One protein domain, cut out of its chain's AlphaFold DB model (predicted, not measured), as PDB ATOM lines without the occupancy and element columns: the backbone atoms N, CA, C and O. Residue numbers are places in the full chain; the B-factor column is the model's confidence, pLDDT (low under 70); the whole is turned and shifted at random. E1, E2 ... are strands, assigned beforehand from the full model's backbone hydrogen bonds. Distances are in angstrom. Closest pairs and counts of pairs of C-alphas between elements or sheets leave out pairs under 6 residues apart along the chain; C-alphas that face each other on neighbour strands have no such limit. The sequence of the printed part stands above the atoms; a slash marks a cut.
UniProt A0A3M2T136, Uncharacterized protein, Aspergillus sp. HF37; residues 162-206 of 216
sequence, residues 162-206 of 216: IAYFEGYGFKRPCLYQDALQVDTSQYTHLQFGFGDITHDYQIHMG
ATOM      1  N   ILE A 162      19.516-107.539 107.889       87.25
ATOM      2  CA  ILE A 162      18.614-108.067 108.919       87.25
ATOM      3  C   ILE A 162      17.961-109.327 108.357       87.25
ATOM      4  O   ILE A 162      17.321-109.270 107.308       87.25
ATOM      5  N   ALA A 163      18.149-110.455 109.035       89.50
ATOM      6  CA  ALA A 163      17.382-111.669 108.790       89.50
ATOM      7  C   ALA A 163      16.195-111.724 109.748       89.50
ATOM      8  O   ALA A 163      16.328-111.371 110.917       89.50
ATOM      9  N   TYR A 164      15.060-112.216 109.262       87.38
ATOM     10  CA  TYR A 164      13.910-112.542 110.097       87.38
ATOM     11  C   TYR A 164      13.867-114.053 110.289       87.38
ATOM     12  O   TYR A 164      13.874-114.799 109.311       87.38
ATOM     13  N   PHE A 165      13.853-114.494 111.543       85.19
ATOM     14  CA  PHE A 165      13.727-115.899 111.903       85.19
ATOM     15  C   PHE A 165      12.364-116.144 112.531       85.19
ATOM     16  O   PHE A 165      11.991-115.508 113.515       85.19
ATOM     17  N   GLU A 166      11.622-117.076 111.960       78.38
ATOM     18  CA  GLU A 166      10.329-117.491 112.474       78.38
ATOM     19  C   GLU A 166      10.543-118.439 113.661       78.38
ATOM     20  O   GLU A 166      10.931-119.591 113.493       78.38
ATOM     21  N   GLY A 167      10.347-117.940 114.883       72.62
ATOM     22  CA  GLY A 167      10.654-118.663 116.120       72.62
ATOM     23  C   GLY A 167       9.628-119.726 116.517       72.62
ATOM     24  O   GLY A 167       9.651-120.184 117.657       72.62
ATOM     25  N   TYR A 168       8.702-120.100 115.632       69.31
ATOM     26  CA  TYR A 168       7.660-121.092 115.897       69.31
ATOM     27  C   TYR A 168       7.777-122.303 114.956       69.31
ATOM     28  O   TYR A 168       8.517-122.302 113.983       69.31
ATOM     29  N   GLY A 169       7.093-123.407 115.285       67.19
ATOM     30  CA  GLY A 169       7.152-124.644 114.487       67.19
ATOM     31  C   GLY A 169       8.111-125.731 114.995       67.19
ATOM     32  O   GLY A 169       8.150-126.809 114.406       67.19
ATOM     33  N   PHE A 170       8.772-125.537 116.144       68.81
ATOM     34  CA  PHE A 170       9.589-126.571 116.817       68.81
ATOM     35  C   PHE A 170       8.805-127.824 117.253       68.81
ATOM     36  O   PHE A 170       9.390-128.853 117.572       68.81
ATOM     37  N   LYS A 171       7.466-127.764 117.257       68.19
ATOM     38  CA  LYS A 171       6.592-128.923 117.516       68.19
ATOM     39  C   LYS A 171       6.411-129.832 116.293       68.19
ATOM     40  O   LYS A 171       5.763-130.872 116.404       68.19
ATOM     41  N   ARG A 172       6.920-129.444 115.117       74.44
ATOM     42  CA  ARG A 172       6.851-130.281 113.914       74.44
ATOM     43  C   ARG A 172       7.853-131.434 114.041       74.44
ATOM     44  O   ARG A 172       8.995-131.197 114.417       74.44
ATOM     45  N   PRO A 173       7.475-132.672 113.679       78.50
ATOM     46  CA  PRO A 173       8.379-133.821 113.772       78.50
ATOM     47  C   PRO A 173       9.568-133.742 112.795       78.50
ATOM     48  O   PRO A 173      10.562-134.434 112.982       78.50
ATOM     49  N   CYS A 174       9.469-132.923 111.743       80.88
ATOM     50  CA  CYS A 174      10.507-132.704 110.739       80.88
ATOM     51  C   CYS A 174      10.299-131.359 110.013       80.88
ATOM     52  O   CYS A 174       9.260-130.713 110.180       80.88
ATOM     53  N   LEU A 175      11.268-130.974 109.170       81.00
ATOM     54  CA  LEU A 175      11.232-129.769 108.327       81.00
ATOM     55  C   LEU A 175      11.133-128.452 109.129       81.00
ATOM     56  O   LEU A 175      10.384-127.548 108.760       81.00
ATOM     57  N   TYR A 176      11.881-128.372 110.229       81.25
ATOM     58  CA  TYR A 176      12.173-127.137 110.959       81.25
ATOM     59  C   TYR A 176      13.651-126.773 110.760       81.25
ATOM     60  O   TYR A 176      14.473-127.654 110.508       81.25
ATOM     61  N   GLN A 177      13.976-125.486 110.856       83.31
ATOM     62  CA  GLN A 177      15.350-124.986 110.835       83.31
ATOM     63  C   GLN A 177      15.714-124.517 112.244       83.31
ATOM     64  O   GLN A 177      14.963-123.754 112.845       83.31
ATOM     65  N   ASP A 178      16.846-124.978 112.772       82.75
ATOM     66  CA  ASP A 178      17.394-124.469 114.031       82.75
ATOM     67  C   ASP A 178      18.028-123.088 113.780       82.75
ATOM     68  O   ASP A 178      18.703-122.881 112.767       82.75
ATOM     69  N   ALA A 179      17.824-122.128 114.685       83.81
ATOM     70  CA  ALA A 179      18.418-120.798 114.567       83.81
ATOM     71  C   ALA A 179      19.958-120.852 114.515       83.81
ATOM     72  O   ALA A 179      20.574-120.029 113.839       83.81
ATOM     73  N   LEU A 180      20.579-121.855 115.147       84.00
ATOM     74  CA  LEU A 180      22.025-122.093 115.098       84.00
ATOM     75  C   LEU A 180      22.525-122.523 113.711       84.00
ATOM     76  O   LEU A 180      23.719-122.444 113.434       84.00
ATOM     77  N   GLN A 181      21.630-122.972 112.828       87.94
ATOM     78  CA  GLN A 181      21.961-123.321 111.444       87.94
ATOM     79  C   GLN A 181      21.937-122.105 110.506       87.94
ATOM     80  O   GLN A 181      22.288-122.237 109.334       87.94
ATOM     81  N   VAL A 182      21.511-120.930 110.985       88.69
ATOM     82  CA  VAL A 182      21.583-119.688 110.207       88.69
ATOM     83  C   VAL A 182      23.048-119.282 110.058       88.69
ATOM     84  O   VAL A 182      23.759-119.105 111.045       88.69
ATOM     85  N   ASP A 183      23.494-119.087 108.818       91.25
ATOM     86  CA  ASP A 183      24.818-118.534 108.534       91.25
ATOM     87  C   ASP A 183      24.871-117.057 108.943       91.25
ATOM     88  O   ASP A 183      24.469-116.148 108.208       91.25
ATOM     89  N   THR A 184      25.373-116.819 110.150       88.00
ATOM     90  CA  THR A 184      25.487-115.484 110.736       88.00
ATOM     91  C   THR A 184      26.511-114.602 110.026       88.00
ATOM     92  O   THR A 184      26.474-113.391 110.210       88.00
ATOM     93  N   SER A 185      27.372-115.143 109.152       90.50
ATOM     94  CA  SER A 185      28.297-114.323 108.355       90.50
ATOM     95  C   SER A 185      27.578-113.466 107.302       90.50
ATOM     96  O   SER A 185      28.098-112.440 106.854       90.50
ATOM     97  N   GLN A 186      26.356-113.853 106.926       88.50
ATOM     98  CA  GLN A 186      25.559-113.154 105.919       88.50
ATOM     99  C   GLN A 186      24.724-112.003 106.489       88.50
ATOM    100  O   GLN A 186      24.286-111.138 105.725       88.50
ATOM    101  N   TYR A 187      24.521-111.955 107.808       89.19
ATOM    102  CA  TYR A 187      23.609-111.018 108.458       89.19
ATOM    103  C   TYR A 187      24.297-110.261 109.592       89.19
ATOM    104  O   TYR A 187      25.157-110.770 110.290       89.19
ATOM    105  N   THR A 188      23.892-109.014 109.797       86.56
ATOM    106  CA  THR A 188      24.340-108.212 110.947       86.56
ATOM    107  C   THR A 188      23.462-108.420 112.176       86.56
ATOM    108  O   THR A 188      23.923-108.201 113.288       86.56
ATOM    109  N   HIS A 189      22.191-108.771 111.965       86.75
ATOM    110  CA  HIS A 189      21.190-108.972 113.006       86.75
ATOM    111  C   HIS A 189      20.252-110.097 112.572       86.75
ATOM    112  O   HIS A 189      19.876-110.171 111.398       86.75
ATOM    113  N   LEU A 190      19.848-110.928 113.528       88.00
ATOM    114  CA  LEU A 190      18.787-111.914 113.372       88.00
ATOM    115  C   LEU A 190      17.626-111.488 114.273       88.00
ATOM    116  O   LEU A 190      17.761-111.468 115.495       88.00
ATOM    117  N   GLN A 191      16.508-111.094 113.675       86.75
ATOM    118  CA  GLN A 191      15.306-110.686 114.386       86.75
ATOM    119  C   GLN A 191      14.335-111.857 114.457       86.75
ATOM    120  O   GLN A 191      13.867-112.357 113.436       86.75
ATOM    121  N   PHE A 192      14.011-112.281 115.671       83.88
ATOM    122  CA  PHE A 192      13.092-113.386 115.884       83.88
ATOM    123  C   PHE A 192      11.643-112.887 115.898       83.88
ATOM    124  O   PHE A 192      11.290-111.970 116.644       83.88
ATOM    125  N   GLY A 193      10.801-113.496 115.068       79.62
ATOM    126  CA  GLY A 193       9.354-113.328 115.084       79.62
ATOM    127  C   GLY A 193       8.717-114.362 116.009       79.62
ATOM    128  O   GLY A 193       8.849-115.560 115.772       79.62
ATOM    129  N   PHE A 194       8.027-113.897 117.052       72.44
ATOM    130  CA  PHE A 194       7.383-114.749 118.067       72.44
ATOM    131  C   PHE A 194       5.863-114.542 118.180       72.44
ATOM    132  O   PHE A 194       5.229-115.125 119.058       72.44
ATOM    133  N   GLY A 195       5.291-113.666 117.350       70.88
ATOM    134  CA  GLY A 195       3.877-113.307 117.401       70.88
ATOM    135  C   GLY A 195       3.062-114.024 116.334       70.88
ATOM    136  O   GLY A 195       3.380-113.923 115.152       70.88
ATOM    137  N   ASP A 196       1.984-114.670 116.763       71.62
ATOM    138  CA  ASP A 196       0.910-115.175 115.913       71.62
ATOM    139  C   ASP A 196      -0.288-114.209 115.942       71.62
ATOM    140  O   ASP A 196      -0.457-113.433 116.888       71.62
ATOM    141  N   ILE A 197      -1.157-114.272 114.929       77.75
ATOM    142  CA  ILE A 197      -2.443-113.555 114.910       77.75
ATOM    143  C   ILE A 197      -3.569-114.585 115.011       77.75
ATOM    144  O   ILE A 197      -3.635-115.529 114.223       77.75
ATOM    145  N   THR A 198      -4.454-114.423 115.992       78.44
ATOM    146  CA  THR A 198      -5.615-115.301 116.182       78.44
ATOM    147  C   THR A 198      -6.716-115.025 115.152       78.44
ATOM    148  O   THR A 198      -6.724-114.005 114.466       78.44
ATOM    149  N   HIS A 199      -7.703-115.924 115.060       86.56
ATOM    150  CA  HIS A 199      -8.843-115.775 114.141       86.56
ATOM    151  C   HIS A 199      -9.721-114.544 114.448       86.56
ATOM    152  O   HIS A 199     -10.453-114.081 113.578       86.56
ATOM    153  N   ASP A 200      -9.641-114.007 115.667       91.94
ATOM    154  CA  ASP A 200     -10.272-112.763 116.121       91.94
ATOM    155  C   ASP A 200      -9.315-111.551 116.091       91.94
ATOM    156  O   ASP A 200      -9.552-110.544 116.762       91.94
ATOM    157  N   TYR A 201      -8.247-111.632 115.285       86.56
ATOM    158  CA  TYR A 201      -7.257-110.572 115.053       86.56
ATOM    159  C   TYR A 201      -6.536-110.084 116.318       86.56
ATOM    160  O   TYR A 201      -6.090-108.937 116.382       86.56
ATOM    161  N   GLN A 202      -6.404-110.942 117.329       85.69
ATOM    162  CA  GLN A 202      -5.619-110.644 118.523       85.69
ATOM    163  C   GLN A 202      -4.176-111.104 118.334       85.69
ATOM    164  O   GLN A 202      -3.898-112.106 117.673       85.69
ATOM    165  N   ILE A 203      -3.245-110.364 118.935       80.00
ATOM    166  CA  ILE A 203      -1.840-110.764 118.987       80.00
ATOM    167  C   ILE A 203      -1.718-111.894 120.005       80.00
ATOM    168  O   ILE A 203      -2.006-111.715 121.189       80.00
ATOM    169  N   HIS A 204      -1.259-113.049 119.548       70.75
ATOM    170  CA  HIS A 204      -0.966-114.200 120.380       70.75
ATOM    171  C   HIS A 204       0.541-114.436 120.397       70.75
ATOM    172  O   HIS A 204       1.128-114.991 119.475       70.75
ATOM    173  N   MET A 205       1.174-114.009 121.480       68.25
ATOM    174  CA  MET A 205       2.550-114.374 121.804       68.25
ATOM    175  C   MET A 205       2.456-115.672 122.606       68.25
ATOM    176  O   MET A 205       2.207-115.613 123.808       68.25
ATOM    177  N   GLY A 206       2.500-116.832 121.943       59.97
ATOM    178  CA  GLY A 206       2.127-118.111 122.558       59.97
ATOM    179  C   GLY A 206       2.735-118.381 123.941       59.97
ATOM    180  O   GLY A 206       3.840-117.950 124.268       59.97
TER     181      GLY A 206
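What this domain is: This is residues 162 to 206 of the 216 residues of an uncharacterized protein of Aspergillus sp. HF37 (UniProt A0A3M2T136). With little regular structure, the model is a wide open loop, residues 167 to 188, closed by two short strands side by side, E1 and E2; beyond E2, residues 194 to 206 form a smaller loop that folds back on itself. The printed part has 45 residues, with no named helix and two named strands, E1 then E2, in one parallel sheet. The class is all strand, with only 10 residues in named elements. The whole is loose, radius of gyration of the C-alphas 12.8 A, and only just flat, spanning 39 by 26 by 11 A.

How they stand to each other: E1, residues 162 to 166, and E2, residues 189 to 193, are parallel neighbours at 29 degrees. C-alphas 163 and 190 face each other at 4.8 A. N 163 and O 189 are within hydrogen-bond range at 2.9 A, as are N 193 and O 165 at 2.8 A. Residues 196 to 197 pair antiparallel with residues 203 to 204.

Where its parts are: E1 measures 13.0 A from C-alpha 162 at (18.614, -108.067, 108.919) to C-alpha 166. E2 measures 12.8 A and ends with C-alpha 193 at (9.354, -113.328, 115.084).

The domain as a whole: The two C-alphas farthest apart, of Ser 185 and Asp 200, are 39.4 A apart. The printed part has no cut. The 22-residue link from E1 to E2 is long. The pLDDT is under 70 at residues 168 to 171 and 205 to 206.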